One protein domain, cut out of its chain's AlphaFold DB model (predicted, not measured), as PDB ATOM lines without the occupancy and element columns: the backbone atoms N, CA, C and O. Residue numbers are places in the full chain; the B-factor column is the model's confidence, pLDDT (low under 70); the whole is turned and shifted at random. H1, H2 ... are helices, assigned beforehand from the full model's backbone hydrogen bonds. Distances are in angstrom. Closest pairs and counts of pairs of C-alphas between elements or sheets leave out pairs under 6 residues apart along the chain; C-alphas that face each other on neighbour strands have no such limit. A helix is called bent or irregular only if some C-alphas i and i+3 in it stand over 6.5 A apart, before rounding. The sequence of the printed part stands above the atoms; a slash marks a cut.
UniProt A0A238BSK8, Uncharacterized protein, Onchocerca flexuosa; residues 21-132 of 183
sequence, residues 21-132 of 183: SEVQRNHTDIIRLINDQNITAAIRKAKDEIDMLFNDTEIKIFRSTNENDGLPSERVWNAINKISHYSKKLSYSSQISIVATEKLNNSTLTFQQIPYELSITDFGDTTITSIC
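Overview. This is residues 21 to 132 of the 183 residues of an uncharacterized protein of Onchocerca flexuosa (UniProt A0A238BSK8). Two long helices, H2 and H4, make the core of a loose rod: H4 folds back over part of H2 at a steep slant, while H3 marks one far end and H1 the other. The stretch after H4 winds past the H1 end through the short H5 to the short H6, near H2 and H4. The 112 printed residues hold six named helices, H1 to H6 in order, and no named strand: all helix. The whole is loose, with a radius of gyration of the C-alphas of 19.2 A and spans of 63 by 25 by 23 A.

Along the chain. Find C-alpha 21 at (121.005, 194.673, 86.864), where H1, residues 21 to 31, begins. H2, residues 36 to 64, runs 40.6 A from C-alpha 36 at (139.698, 181.142, 82.719); it is only just irregular, with C-alphas 55 and 58 6.7 A apart, and has a kink of 26 degrees near residue 53. Next come H3, residues 72 to 80, 12.7 A long, and H4, residues 85 to 105, 30.7 A long, with a kink of 26 degrees near residue 92. H5 is residues 114 to 118; H6, residues 128 to 131, ends at (147.438, 177.429, 97.878).

Arrangement. Look at Ile 43 and Ala 100: their C-alphas, 5.0 A apart, are the closest of H2 and H4, which touch at a steep tilt of 46 degrees, opposite ways, H2 with residues 38 to 50 alone. H6 is close to H4 but not clearly touching, the closest C-alphas, Ser 93 and Ile 131, being 5.7 A apart. H5 is likewise close but not clearly touching H1, at 7.8 A between the C-alphas of Ile 30 and Glu 117. H3 touches no helix. Every O i to N i+4 pair is within hydrogen-bond range in H3 and H5, against 5 of 7 in H1, 22 of 25 in H2 and 15 of 17 in H4; H6 is too short for such a pair.

Size, cuts and confidence. The C-alphas of Ser 21 and Asn 68 are the two farthest apart, at 64.6 A. The printed part has no cut and no long link. Confidence is low, under 70, at residues 21 to 36 and 107 to 127.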
ATOM      1  N   SER A  21     121.415 195.024  88.241       37.59
ATOM      2  CA  SER A  21     121.005 194.673  86.864       37.59
ATOM      3  C   SER A  21     121.924 195.199  85.748       37.59
ATOM      4  O   SER A  21     121.996 194.597  84.676       37.59
ATOM      5  N   GLU A  22     122.642 196.303  85.973       40.59
ATOM      6  CA  GLU A  22     123.643 196.836  85.030       40.59
ATOM      7  C   GLU A  22     125.024 196.217  85.257       40.59
ATOM      8  O   GLU A  22     125.724 195.924  84.289       40.59
ATOM      9  N   VAL A  23     125.366 195.915  86.517       45.88
ATOM     10  CA  VAL A  23     126.569 195.148  86.870       45.88
ATOM     11  C   VAL A  23     126.512 193.756  86.242       45.88
ATOM     12  O   VAL A  23     127.487 193.337  85.631       45.88
ATOM     13  N   GLN A  24     125.360 193.076  86.281       46.38
ATOM     14  CA  GLN A  24     125.207 191.711  85.760       46.38
ATOM     15  C   GLN A  24     125.472 191.583  84.248       46.38
ATOM     16  O   GLN A  24     126.000 190.565  83.817       46.38
ATOM     17  N   ARG A  25     125.104 192.593  83.441       40.91
ATOM     18  CA  ARG A  25     125.258 192.548  81.973       40.91
ATOM     19  C   ARG A  25     126.700 192.795  81.538       40.91
ATOM     20  O   ARG A  25     127.230 191.994  80.774       40.91
ATOM     21  N   ASN A  26     127.354 193.813  82.104       45.62
ATOM     22  CA  ASN A  26     128.788 194.042  81.892       45.62
ATOM     23  C   ASN A  26     129.629 192.871  82.433       45.62
ATOM     24  O   ASN A  26     130.622 192.495  81.828       45.62
ATOM     25  N   HIS A  27     129.200 192.231  83.521       48.25
ATOM     26  CA  HIS A  27     129.867 191.073  84.120       48.25
ATOM     27  C   HIS A  27     129.914 189.842  83.194       48.25
ATOM     28  O   HIS A  27     130.934 189.164  83.135       48.25
ATOM     29  N   THR A  28     128.858 189.554  82.425       49.75
ATOM     30  CA  THR A  28     128.877 188.453  81.434       49.75
ATOM     31  C   THR A  28     129.845 188.698  80.280       49.75
ATOM     32  O   THR A  28     130.494 187.758  79.824       49.75
ATOM     33  N   ASP A  29     129.969 189.942  79.820       48.59
ATOM     34  CA  ASP A  29     130.864 190.287  78.714       48.59
ATOM     35  C   ASP A  29     132.333 190.376  79.159       48.59
ATOM     36  O   ASP A  29     133.223 190.045  78.373       48.59
ATOM     37  N   ILE A  30     132.604 190.739  80.423       49.22
ATOM     38  CA  ILE A  30     133.974 190.844  80.957       49.22
ATOM     39  C   ILE A  30     134.515 189.500  81.483       49.22
ATOM     40  O   ILE A  30     135.663 189.164  81.185       49.22
ATOM     41  N   ILE A  31     133.674 188.627  82.057       50.06
ATOM     42  CA  ILE A  31     134.034 187.210  82.282       50.06
ATOM     43  C   ILE A  31     134.380 186.506  80.963       50.06
ATOM     44  O   ILE A  31     135.224 185.616  80.929       50.06
ATOM     45  N   ARG A  32     133.778 186.925  79.843       51.97
ATOM     46  CA  ARG A  32     134.125 186.409  78.512       51.97
ATOM     47  C   ARG A  32     135.449 186.970  77.971       51.97
ATOM     48  O   ARG A  32     136.058 186.335  77.112       51.97
ATOM     49  N   LEU A  33     135.888 188.140  78.445       51.03
ATOM     50  CA  LEU A  33     137.144 188.795  78.050       51.03
ATOM     51  C   LEU A  33     138.368 188.197  78.752       51.03
ATOM     52  O   LEU A  33     139.462 188.230  78.188       51.03
ATOM     53  N   ILE A  34     138.198 187.604  79.937       56.84
ATOM     54  CA  ILE A  34     139.253 186.839  80.599       56.84
ATOM     55  C   ILE A  34     138.961 185.354  80.464       56.84
ATOM     56  O   ILE A  34     138.151 184.785  81.185       56.84
ATOM     57  N   ASN A  35     139.675 184.702  79.551       64.25
ATOM     58  CA  ASN A  35     139.647 183.252  79.474       64.25
ATOM     59  C   ASN A  35     140.158 182.673  80.809       64.25
ATOM     60  O   ASN A  35     141.299 182.937  81.198       64.25
ATOM     61  N   ASP A  36     139.342 181.866  81.487       68.00
ATOM     62  CA  ASP A  36     139.698 181.142  82.719       68.00
ATOM     63  C   ASP A  36     141.017 180.350  82.567       68.00
ATOM     64  O   ASP A  36     141.828 180.223  83.490       68.00
ATOM     65  N   GLN A  37     141.317 179.924  81.336       73.00
ATOM     66  CA  GLN A  37     142.580 179.282  80.984       73.00
ATOM     67  C   GLN A  37     143.798 180.207  81.134       73.00
ATOM     68  O   GLN A  37     144.855 179.736  81.555       73.00
ATOM     69  N   ASN A  38     143.679 181.505  80.836       77.44
ATOM     70  CA  ASN A  38     144.779 182.465  80.976       77.44
ATOM     71  C   ASN A  38     145.086 182.730  82.454       77.44
ATOM     72  O   ASN A  38     146.255 182.742  82.841       77.44
ATOM     73  N   ILE A  39     144.045 182.858  83.286       76.56
ATOM     74  CA  ILE A  39     144.176 182.959  84.748       76.56
ATOM     75  C   ILE A  39     144.847 181.709  85.303       76.56
ATOM     76  O   ILE A  39     145.864 181.794  85.994       76.56
ATOM     77  N   THR A  40     144.320 180.536  84.961       78.88
ATOM     78  CA  THR A  40     144.851 179.267  85.454       78.88
ATOM     79  C   THR A  40     146.295 179.047  84.997       78.88
ATOM     80  O   THR A  40     147.128 178.591  85.784       78.88
ATOM     81  N   ALA A  41     146.636 179.413  83.758       84.38
ATOM     82  CA  ALA A  41     148.003 179.343  83.251       84.38
ATOM     83  C   ALA A  41     148.947 180.316  83.973       84.38
ATOM     84  O   ALA A  41     150.070 179.934  84.304       84.38
ATOM     85  N   ALA A  42     148.506 181.547  84.249       84.44
ATOM     86  CA  ALA A  42     149.289 182.528  85.000       84.44
ATOM     87  C   ALA A  42     149.557 182.059  86.437       84.44
ATOM     88  O   ALA A  42     150.697 182.116  86.893       84.44
ATOM     89  N   ILE A  43     148.539 181.522  87.119       84.38
ATOM     90  CA  ILE A  43     148.667 180.974  88.478       84.38
ATOM     91  C   ILE A  43     149.611 179.768  88.499       84.38
ATOM     92  O   ILE A  43     150.455 179.680  89.386       84.38
ATOM     93  N   ARG A  44     149.507 178.849  87.525       87.69
ATOM     94  CA  ARG A  44     150.411 177.688  87.430       87.69
ATOM     95  C   ARG A  44     151.863 178.118  87.250       87.69
ATOM     96  O   ARG A  44     152.701 177.720  88.046       87.69
ATOM     97  N   LYS A  45     152.139 179.005  86.288       91.00
ATOM     98  CA  LYS A  45     153.491 179.544  86.068       91.00
ATOM     99  C   LYS A  45     154.043 180.239  87.313       91.00
ATOM    100  O   LYS A  45     155.194 180.025  87.669       91.00
ATOM    101  N   ALA A  46     153.219 181.046  87.983       90.69
ATOM    102  CA  ALA A  46     153.607 181.717  89.218       90.69
ATOM    103  C   ALA A  46     153.925 180.722  90.341       90.69
ATOM    104  O   ALA A  46     154.895 180.906  91.068       90.69
ATOM    105  N   LYS A  47     153.129 179.658  90.473       91.50
ATOM    106  CA  LYS A  47     153.383 178.593  91.441       91.50
ATOM    107  C   LYS A  47     154.721 177.906  91.165       91.50
ATOM    108  O   LYS A  47     155.519 177.803  92.087       91.50
ATOM    109  N   ASP A  48     154.974 177.496  89.924       93.75
ATOM    110  CA  ASP A  48     156.212 176.803  89.549       93.75
ATOM    111  C   ASP A  48     157.453 177.672  89.834       93.75
ATOM    112  O   ASP A  48     158.458 177.192  90.358       93.75
ATOM    113  N   GLU A  49     157.362 178.977  89.554       94.81
ATOM    114  CA  GLU A  49     158.418 179.957  89.834       94.81
ATOM    115  C   GLU A  49     158.698 180.087  91.344       94.81
ATOM    116  O   GLU A  49     159.851 180.031  91.779       94.81
ATOM    117  N   ILE A  50     157.649 180.197  92.165       93.38
ATOM    118  CA  ILE A  50     157.794 180.283  93.624       93.38
ATOM    119  C   ILE A  50     158.228 178.942  94.239       93.38
ATOM    120  O   ILE A  50     158.995 178.935  95.203       93.38
ATOM    121  N   ASP A  51     157.807 177.810  93.678       93.56
ATOM    122  CA  ASP A  51     158.260 176.483  94.105       93.56
ATOM    123  C   ASP A  51     159.765 176.322  93.868       93.56
ATOM    124  O   ASP A  51     160.480 175.854  94.758       93.56
ATOM    125  N   MET A  52     160.271 176.769  92.714       95.56
ATOM    126  CA  MET A  52     161.710 176.810  92.442       95.56
ATOM    127  C   MET A  52     162.442 177.742  93.420       95.56
ATOM    128  O   MET A  52     163.496 177.381  93.948       95.56
ATOM    129  N   LEU A  53     161.871 178.913  93.721       94.19
ATOM    130  CA  LEU A  53     162.453 179.863  94.669       94.19
ATOM    131  C   LEU A  53     162.620 179.253  96.070       94.19
ATOM    132  O   LEU A  53     163.713 179.313  96.632       94.19
ATOM    133  N   PHE A  54     161.558 178.657  96.620       91.50
ATOM    134  CA  PHE A  54     161.540 178.127  97.989       91.50
ATOM    135  C   PHE A  54     162.321 176.817  98.143       91.50
ATOM    136  O   PHE A  54     162.917 176.585  99.197       91.50
ATOM    137  N   ASN A  55     162.299 175.947  97.127       91.88
ATOM    138  CA  ASN A  55     162.891 174.611  97.228       91.88
ATOM    139  C   ASN A  55     164.332 174.532  96.713       91.88
ATOM    140  O   ASN A  55     165.054 173.628  97.122       91.88
ATOM    141  N   ASP A  56     164.759 175.438  95.832       93.50
ATOM    142  CA  ASP A  56     166.084 175.373  95.206       93.50
ATOM    143  C   ASP A  56     166.893 176.651  95.449       93.50
ATOM    144  O   ASP A  56     167.925 176.616  96.125       93.50
ATOM    145  N   THR A  57     166.412 177.792  94.954       94.06
ATOM    146  CA  THR A  57     167.165 179.056  94.962       94.06
ATOM    147  C   THR A  57     167.513 179.513  96.376       94.06
ATOM    148  O   THR A  57     168.666 179.839  96.655       94.06
ATOM    149  N   GLU A  58     166.548 179.495  97.294       90.38
ATOM    150  CA  GLU A  58     166.761 179.905  98.681       90.38
ATOM    151  C   GLU A  58     167.799 179.017  99.384       90.38
ATOM    152  O   GLU A  58     168.710 179.518 100.043       90.38
ATOM    153  N   ILE A  59     167.709 177.696  99.197       88.75
ATOM    154  CA  ILE A  59     168.653 176.741  99.788       88.75
ATOM    155  C   ILE A  59     170.060 176.977  99.240       88.75
ATOM    156  O   ILE A  59     171.027 176.961 100.003       88.75
ATOM    157  N   LYS A  60     170.187 177.205  97.929       91.62
ATOM    158  CA  LYS A  60     171.470 177.515  97.290       91.62
ATOM    159  C   LYS A  60     172.082 178.785  97.865       91.62
ATOM    160  O   LYS A  60     173.242 178.739  98.261       91.62
ATOM    161  N   ILE A  61     171.299 179.860  97.989       88.44
ATOM    162  CA  ILE A  61     171.757 181.136  98.555       88.44
ATOM    163  C   ILE A  61     172.282 180.932  99.976       88.44
ATOM    164  O   ILE A  61     173.424 181.304 100.246       88.44
ATOM    165  N   PHE A  62     171.503 180.286 100.851       83.44
ATOM    166  CA  PHE A  62     171.900 180.062 102.247       83.44
ATOM    167  C   PHE A  62     173.080 179.100 102.409       83.44
ATOM    168  O   PHE A  62     173.806 179.201 103.391       83.44
ATOM    169  N   ARG A  63     173.293 178.168 101.472       86.31
ATOM    170  CA  ARG A  63     174.487 177.307 101.466       86.31
ATOM    171  C   ARG A  63     175.726 178.021 100.942       86.31
ATOM    172  O   ARG A  63     176.825 177.675 101.355       86.31
ATOM    173  N   SER A  64     175.558 178.957 100.008       84.00
ATOM    174  CA  SER A  64     176.671 179.726  99.449       84.00
ATOM    175  C   SER A  64     177.094 180.907 100.320       84.00
ATOM    176  O   SER A  64     178.205 181.392 100.140       84.00
ATOM    177  N   THR A  65     176.233 181.377 101.233       78.44
ATOM    178  CA  THR A  65     176.578 182.467 102.156       78.44
ATOM    179  C   THR A  65     177.397 181.935 103.329       78.44
ATOM    180  O   THR A  65     176.968 181.024 104.034       78.44
ATOM    181  N   ASN A  66     178.566 182.524 103.560       75.81
ATOM    182  CA  ASN A  66     179.418 182.243 104.711       75.81
ATOM    183  C   ASN A  66     179.082 183.156 105.897       75.81
ATOM    184  O   ASN A  66     178.566 184.259 105.736       75.81
ATOM    185  N   GLU A  67     179.484 182.748 107.106       70.69
ATOM    186  CA  GLU A  67     179.335 183.554 108.334       70.69
ATOM    187  C   GLU A  67     180.072 184.904 108.284       70.69
ATOM    188  O   GLU A  67     179.817 185.776 109.109       70.69
ATOM    189  N   ASN A  68     180.978 185.085 107.321       75.50
ATOM    190  CA  ASN A  68     181.750 186.310 107.132       75.50
ATOM    191  C   ASN A  68     181.193 187.220 106.033       75.50
ATOM    192  O   ASN A  68     181.703 188.330 105.870       75.50
ATOM    193  N   ASP A  69     180.158 186.790 105.313       80.69
ATOM    194  CA  ASP A  69     179.557 187.597 104.259       80.69
ATOM    195  C   ASP A  69     178.748 188.751 104.875       80.69
ATOM    196  O   ASP A  69     178.046 188.588 105.878       80.69
ATOM    197  N   GLY A  70     178.875 189.941 104.286       83.56
ATOM    198  CA  GLY A  70     178.218 191.165 104.754       83.56
ATOM    199  C   GLY A  70     178.963 191.923 105.860       83.56
ATOM    200  O   GLY A  70     179.985 191.489 106.402       83.56
ATOM    201  N   LEU A  71     178.446 193.105 106.188       89.62
ATOM    202  CA  LEU A  71     178.982 193.959 107.248       89.62
ATOM    203  C   LEU A  71     178.696 193.346 108.633       89.62
ATOM    204  O   LEU A  71     177.655 192.716 108.832       89.62
ATOM    205  N   PRO A  72     179.553 193.576 109.649       88.62
ATOM    206  CA  PRO A  72     179.304 193.078 111.004       88.62
ATOM    207  C   PRO A  72     177.930 193.473 111.573       88.62
ATOM    208  O   PRO A  72     177.294 192.671 112.255       88.62
ATOM    209  N   SER A  73     177.446 194.680 111.263       89.75
ATOM    210  CA  SER A  73     176.119 195.162 111.665       89.75
ATOM    211  C   SER A  73     174.976 194.352 111.045       89.75
ATOM    212  O   SER A  73     174.006 194.040 111.734       89.75
ATOM    213  N   GLU A  74     175.100 193.964 109.776       88.38
ATOM    214  CA  GLU A  74     174.108 193.153 109.063       88.38
ATOM    215  C   GLU A  74     174.039 191.742 109.643       88.38
ATOM    216  O   GLU A  74     172.954 191.209 109.866       88.38
ATOM    217  N   ARG A  75     175.196 191.155 109.972       84.69
ATOM    218  CA  ARG A  75     175.262 189.828 110.598       84.69
ATOM    219  C   ARG A  75     174.557 189.795 111.944       84.69
ATOM    220  O   ARG A  75     173.748 188.901 112.193       84.69
ATOM    221  N   VAL A  76     174.823 190.787 112.795       88.06
ATOM    222  CA  VAL A  76     174.152 190.912 114.097       88.06
ATOM    223  C   VAL A  76     172.650 191.107 113.901       88.06
ATOM    224  O   VAL A  76     171.862 190.416 114.543       88.06
ATOM    225  N   TRP A  77     172.243 191.982 112.977       89.69
ATOM    226  CA  TRP A  77     170.832 192.218 112.672       89.69
ATOM    227  C   TRP A  77     170.111 190.950 112.193       89.69
ATOM    228  O   TRP A  77     169.014 190.646 112.664       89.69
ATOM    229  N   ASN A  78     170.731 190.175 111.306       84.75
ATOM    230  CA  ASN A  78     170.175 188.924 110.793       84.75
ATOM    231  C   ASN A  78     170.114 187.835 111.874       84.75
ATOM    232  O   ASN A  78     169.158 187.059 111.922       84.75
ATOM    233  N   ALA A  79     171.101 187.793 112.774       84.19
ATOM    234  CA  ALA A  79     171.129 186.840 113.879       84.19
ATOM    235  C   ALA A  79     169.996 187.074 114.891       84.19
ATOM    236  O   ALA A  79     169.450 186.099 115.414       84.19
ATOM    237  N   ILE A  80     169.622 188.336 115.144       89.69
ATOM    238  CA  ILE A  80     168.544 188.693 116.084       89.69
ATOM    239  C   ILE A  80     167.151 188.700 115.429       89.69
ATOM    240  O   ILE A  80     166.167 188.413 116.104       89.69
ATOM    241  N   ASN A  81     167.051 188.964 114.120       89.12
ATOM    242  CA  ASN A  81     165.781 189.041 113.386       89.12
ATOM    243  C   ASN A  81     165.506 187.786 112.543       89.12
ATOM    244  O   ASN A  81     165.138 187.870 111.370       89.12
ATOM    245  N   LYS A  82     165.671 186.596 113.129       85.62
ATOM    246  CA  LYS A  82     165.369 185.345 112.420       85.62
ATOM    247  C   LYS A  82     163.881 185.256 112.088       85.62
ATOM    248  O   LYS A  82     163.021 185.398 112.959       85.62
ATOM    249  N   ILE A  83     163.572 184.965 110.825       85.19
ATOM    250  CA  ILE A  83     162.189 184.785 110.388       85.19
ATOM    251  C   ILE A  83     161.619 183.460 110.912       85.19
ATOM    252  O   ILE A  83     162.270 182.416 110.875       85.19
ATOM    253  N   SER A  84     160.372 183.486 111.387       88.56
ATOM    254  CA  SER A  84     159.659 182.262 111.760       88.56
ATOM    255  C   SER A  84     159.348 181.417 110.523       88.56
ATOM    256  O   SER A  84     158.813 181.922 109.531       88.56
ATOM    257  N   HIS A  85     159.587 180.107 110.614       87.00
ATOM    258  CA  HIS A  85     159.217 179.149 109.570       87.00
ATOM    259  C   HIS A  85     157.716 179.210 109.229       87.00
ATOM    260  O   HIS A  85     157.324 179.090 108.069       87.00
ATOM    261  N   TYR A  86     156.858 179.452 110.226       85.62
ATOM    262  CA  TYR A  86     155.418 179.576 109.999       85.62
ATOM    263  C   TYR A  86     155.070 180.830 109.182       85.62
ATOM    264  O   TYR A  86     154.279 180.748 108.245       85.62
ATOM    265  N   SER A  87     155.717 181.966 109.466       85.94
ATOM    266  CA  SER A  87     155.556 183.196 108.676       85.94
ATOM    267  C   SER A  87     156.005 183.005 107.228       85.94
ATOM    268  O   SER A  87     155.326 183.467 106.316       85.94
ATOM    269  N   LYS A  88     157.107 182.274 107.013       86.44
ATOM    270  CA  LYS A  88     157.578 181.899 105.673       86.44
ATOM    271  C   LYS A  88     156.539 181.057 104.921       86.44
ATOM    272  O   LYS A  88     156.235 181.339 103.768       86.44
ATOM    273  N   LYS A  89     155.929 180.066 105.577       85.44
ATOM    274  CA  LYS A  89     154.869 179.251 104.960       85.44
ATOM    275  C   LYS A  89     153.629 180.078 104.602       85.44
ATOM    276  O   LYS A  89     153.010 179.834 103.575       85.44
ATOM    277  N   LEU A  90     153.265 181.055 105.431       81.44
ATOM    278  CA  LEU A  90     152.149 181.958 105.136       81.44
ATOM    279  C   LEU A  90     152.470 182.950 104.011       81.44
ATOM    280  O   LEU A  90     151.567 183.334 103.272       81.44
ATOM    281  N   SER A  91     153.733 183.361 103.857       85.62
ATOM    282  CA  SER A  91     154.125 184.273 102.780       85.62
ATOM    283  C   SER A  91     154.109 183.600 101.405       85.62
ATOM    284  O   SER A  91     153.857 184.287 100.417       85.62
ATOM    285  N   TYR A  92     154.284 182.277 101.330       87.50
ATOM    286  CA  TYR A  92     154.244 181.500 100.084       87.50
ATOM    287  C   TYR A  92     153.021 181.825  99.210       87.50
ATOM    288  O   TYR A  92     153.161 182.232  98.058       87.50
ATOM    289  N   SER A  93     151.813 181.760  99.779       83.44
ATOM    290  CA  SER A  93     150.580 182.026  99.031       83.44
ATOM    291  C   SER A  93     150.479 183.484  98.569       83.44
ATOM    292  O   SER A  93     149.938 183.776  97.501       83.44
ATOM    293  N   SER A  94     151.017 184.412  99.369       82.50
ATOM    294  CA  SER A  94     151.060 185.827  99.001       82.50
ATOM    295  C   SER A  94     151.987 186.059  97.814       82.50
ATOM    296  O   SER A  94     151.553 186.685  96.857       82.50
ATOM    297  N   GLN A  95     153.192 185.479  97.814       86.50
ATOM    298  CA  GLN A  95     154.161 185.627  96.725       86.50
ATOM    299  C   GLN A  95     153.609 185.093  95.405       86.50
ATOM    300  O   GLN A  95     153.688 185.783  94.392       86.50
ATOM    301  N   ILE A  96     152.942 183.935  95.434       86.75
ATOM    302  CA  ILE A  96     152.248 183.398  94.256       86.75
ATOM    303  C   ILE A  96     151.194 184.382  93.753       86.75
ATOM    304  O   ILE A  96     151.109 184.619  92.553       86.75
ATOM    305  N   SER A  97     150.424 185.001  94.653       81.50
ATOM    306  CA  SER A  97     149.416 186.000  94.273       81.50
ATOM    307  C   SER A  97     150.057 187.229  93.615       81.50
ATOM    308  O   SER A  97     149.511 187.757  92.647       81.50
ATOM    309  N   ILE A  98     151.228 187.676  94.092       80.62
ATOM    310  CA  ILE A  98     151.978 188.787  93.481       80.62
ATOM    311  C   ILE A  98     152.415 188.418  92.065       80.62
ATOM    312  O   ILE A  98     152.034 189.105  91.118       80.62
ATOM    313  N   VAL A  99     153.151 187.314  91.921       86.69
ATOM    314  CA  VAL A  99     153.714 186.881  90.634       86.69
ATOM    315  C   VAL A  99     152.607 186.554  89.637       86.69
ATOM    316  O   VAL A  99     152.677 186.949  88.479       86.69
ATOM    317  N   ALA A 100     151.529 185.900  90.071       83.31
ATOM    318  CA  ALA A 100     150.393 185.628  89.199       83.31
ATOM    319  C   ALA A 100     149.755 186.930  88.685       83.31
ATOM    320  O   ALA A 100     149.381 187.000  87.516       83.31
ATOM    321  N   THR A 101     149.693 187.983  89.509       77.81
ATOM    322  CA  THR A 101     149.175 189.290  89.068       77.81
ATOM    323  C   THR A 101     150.096 189.939  88.043       77.81
ATOM    324  O   THR A 101     149.624 190.495  87.056       77.81
ATOM    325  N   GLU A 102     151.406 189.835  88.252       80.56
ATOM    326  CA  GLU A 102     152.413 190.304  87.303       80.56
ATOM    327  C   GLU A 102     152.286 189.579  85.953       80.56
ATOM    328  O   GLU A 102     152.196 190.219  84.905       80.56
ATOM    329  N   LYS A 103     152.186 188.241  85.959       83.12
ATOM    330  CA  LYS A 103     152.005 187.461  84.724       83.12
ATOM    331  C   LYS A 103     150.686 187.801  84.019       83.12
ATOM    332  O   LYS A 103     150.655 187.817  82.791       83.12
ATOM    333  N   LEU A 104     149.620 188.089  84.769       77.38
ATOM    334  CA  LEU A 104     148.337 188.518  84.206       77.38
ATOM    335  C   LEU A 104     148.421 189.895  83.543       77.38
ATOM    336  O   LEU A 104     147.948 190.045  82.413       77.38
ATOM    337  N   ASN A 105     149.063 190.861  84.202       74.00
ATOM    338  CA  ASN A 105     149.290 192.202  83.660       74.00
ATOM    339  C   ASN A 105     150.031 192.154  82.315       74.00
ATOM    340  O   ASN A 105     149.654 192.830  81.365       74.00
ATOM    341  N   ASN A 106     151.023 191.270  82.197       70.19
ATOM    342  CA  ASN A 106     151.801 191.111  80.966       70.19
ATOM    343  C   ASN A 106     151.041 190.396  79.834       70.19
ATOM    344  O   ASN A 106     151.526 190.370  78.706       70.19
ATOM    345  N   SER A 107     149.893 189.770  80.118       64.31
ATOM    346  CA  SER A 107     149.244 188.852  79.177       64.31
ATOM    347  C   SER A 107     148.099 189.460  78.367       64.31
ATOM    348  O   SER A 107     147.963 189.088  77.202       64.31
ATOM    349  N   THR A 108     147.266 190.359  78.920       59.69
ATOM    350  CA  THR A 108     146.170 191.004  78.144       59.69
ATOM    351  C   THR A 108     145.393 192.127  78.862       59.69
ATOM    352  O   THR A 108     144.569 192.781  78.227       59.69
ATOM    353  N   LEU A 109     145.580 192.353  80.169       59.03
ATOM    354  CA  LEU A 109     144.692 193.217  80.965       59.03
ATOM    355  C   LEU A 109     145.313 194.583  81.259       59.03
ATOM    356  O   LEU A 109     146.424 194.670  81.768       59.03
ATOM    357  N   THR A 110     144.569 195.663  80.998       56.78
ATOM    358  CA  THR A 110     145.007 197.022  81.355       56.78
ATOM    359  C   THR A 110     144.838 197.234  82.866       56.78
ATOM    360  O   THR A 110     143.810 196.850  83.428       56.78
ATOM    361  N   PHE A 111     145.809 197.883  83.526       55.53
ATOM    362  CA  PHE A 111     145.869 198.126  84.984       55.53
ATOM    363  C   PHE A 111     144.554 198.593  85.643       55.53
ATOM    364  O   PHE A 111     144.333 198.339  86.824       55.53
ATOM    365  N   GLN A 112     143.668 199.271  84.909       54.03
ATOM    366  CA  GLN A 112     142.390 199.761  85.437       54.03
ATOM    367  C   GLN A 112     141.311 198.673  85.596       54.03
ATOM    368  O   GLN A 112     140.434 198.829  86.443       54.03
ATOM    369  N   GLN A 113     141.373 197.577  84.835       54.38
ATOM    370  CA  GLN A 113     140.340 196.527  84.824       54.38
ATOM    371  C   GLN A 113     140.614 195.427  85.858       54.38
ATOM    372  O   GLN A 113     139.698 194.905  86.483       54.38
ATOM    373  N   ILE A 114     141.891 195.158  86.136       57.75
ATOM    374  CA  ILE A 114     142.357 194.093  87.033       57.75
ATOM    375  C   ILE A 114     141.782 194.143  88.480       57.75
ATOM    376  O   ILE A 114     141.490 193.072  89.011       57.75
ATOM    377  N   PRO A 115     141.578 195.297  89.167       57.44
ATOM    378  CA  PRO A 115     141.167 195.286  90.576       57.44
ATOM    379  C   PRO A 115     139.681 194.977  90.744       57.44
ATOM    380  O   PRO A 115     139.287 194.394  91.748       57.44
ATOM    381  N   TYR A 116     138.865 195.430  89.793       56.00
ATOM    382  CA  TYR A 116     137.433 195.186  89.787       56.00
ATOM    383  C   TYR A 116     137.161 193.739  89.382       56.00
ATOM    384  O   TYR A 116     136.428 193.046  90.075       56.00
ATOM    385  N   GLU A 117     137.856 193.272  88.344       52.66
ATOM    386  CA  GLU A 117     137.630 191.967  87.737       52.66
ATOM    387  C   GLU A 117     138.052 190.801  88.636       52.66
ATOM    388  O   GLU A 117     137.294 189.855  88.818       52.66
ATOM    389  N   LEU A 118     139.213 190.899  89.295       61.38
ATOM    390  CA  LEU A 118     139.673 189.859  90.221       61.38
ATOM    391  C   LEU A 118     138.842 189.816  91.507       61.38
ATOM    392  O   LEU A 118     138.758 188.765  92.128       61.38
ATOM    393  N   SER A 119     138.215 190.926  91.916       54.94
ATOM    394  CA  SER A 119     137.392 190.989  93.134       54.94
ATOM    395  C   SER A 119     136.072 190.220  93.014       54.94
ATOM    396  O   SER A 119     135.449 189.945  94.040       54.94
ATOM    397  N   ILE A 120     135.632 189.912  91.792       51.38
ATOM    398  CA  ILE A 120     134.332 189.293  91.492       51.38
ATOM    399  C   ILE A 120     134.458 187.873  90.930       51.38
ATOM    400  O   ILE A 120     133.470 187.144  90.928       51.38
ATOM    401  N   THR A 121     135.649 187.451  90.487       60.47
ATOM    402  CA  THR A 121     135.858 186.091  89.975       60.47
ATOM    403  C   THR A 121     135.874 185.078  91.119       60.47
ATOM    404  O   THR A 121     136.645 185.211  92.072       60.47
ATOM    405  N   ASP A 122     135.042 184.043  91.014       59.31
ATOM    406  CA  ASP A 122     135.147 182.882  91.890       59.31
ATOM    407  C   ASP A 122     136.295 181.993  91.404       59.31
ATOM    408  O   ASP A 122     136.270 181.466  90.294       59.31
ATOM    409  N   PHE A 123     137.321 181.844  92.238       64.62
ATOM    410  CA  PHE A 123     138.477 181.000  91.951       64.62
ATOM    411  C   PHE A 123     138.319 179.570  92.484       64.62
ATOM    412  O   PHE A 123     139.307 178.831  92.481       64.62
ATOM    413  N   GLY A 124     137.123 179.184  92.954       60.59
ATOM    414  CA  GLY A 124     136.841 177.911  93.625       60.59
ATOM    415  C   GLY A 124     137.405 176.676  92.918       60.59
ATOM    416  O   GLY A 124     138.000 175.828  93.586       60.59
ATOM    417  N   ASP A 125     137.335 176.638  91.585       61.38
ATOM    418  CA  ASP A 125     137.794 175.509  90.758       61.38
ATOM    419  C   ASP A 125     139.281 175.578  90.359       61.38
ATOM    420  O   ASP A 125     139.821 174.662  89.734       61.38
ATOM    421  N   THR A 126     139.986 176.647  90.732       66.19
ATOM    422  CA  THR A 126     141.389 176.843  90.354       66.19
ATOM    423  C   THR A 126     142.357 176.322  91.417       66.19
ATOM    424  O   THR A 126     142.053 176.202  92.607       66.19
ATOM    425  N   THR A 127     143.605 176.086  91.002       68.56
ATOM    426  CA  THR A 127     144.701 175.656  91.891       68.56
ATOM    427  C   THR A 127     144.915 176.603  93.083       68.56
ATOM    428  O   THR A 127     145.467 176.184  94.102       68.56
ATOM    429  N   ILE A 128     144.468 177.864  93.000       71.56
ATOM    430  CA  ILE A 128     144.671 178.865  94.054       71.56
ATOM    431  C   ILE A 128     143.954 178.507  95.361       71.56
ATOM    432  O   ILE A 128     144.489 178.775  96.436       71.56
ATOM    433  N   THR A 129     142.819 177.801  95.290       70.31
ATOM    434  CA  THR A 129     142.058 177.346  96.466       70.31
ATOM    435  C   THR A 129     142.891 176.424  97.356       70.31
ATOM    436  O   THR A 129     142.791 176.476  98.579       70.31
ATOM    437  N   SER A 130     143.771 175.615  96.754       73.31
ATOM    438  CA  SER A 130     144.695 174.737  97.488       73.31
ATOM    439  C   SER A 130     145.916 175.466  98.069       73.31
ATOM    440  O   SER A 130     146.546 174.975  99.002       73.31
ATOM    441  N   ILE A 131     146.251 176.636  97.520       77.25
ATOM    442  CA  ILE A 131     147.438 177.429  97.878       77.25
ATOM    443  C   ILE A 131     147.120 178.386  99.033       77.25
ATOM    444  O   ILE A 131     147.966 178.636  99.893       77.25
ATOM    445  N   CYS A 132     145.901 178.925  99.070       75.12
ATOM    446  CA  CYS A 132     145.485 179.907 100.060       75.12
ATOM    447  C   CYS A 132     145.148 179.260 101.422       75.12
ATOM    448  O   CYS A 132     144.243 178.428 101.505       75.12
TER     449      CYS A 132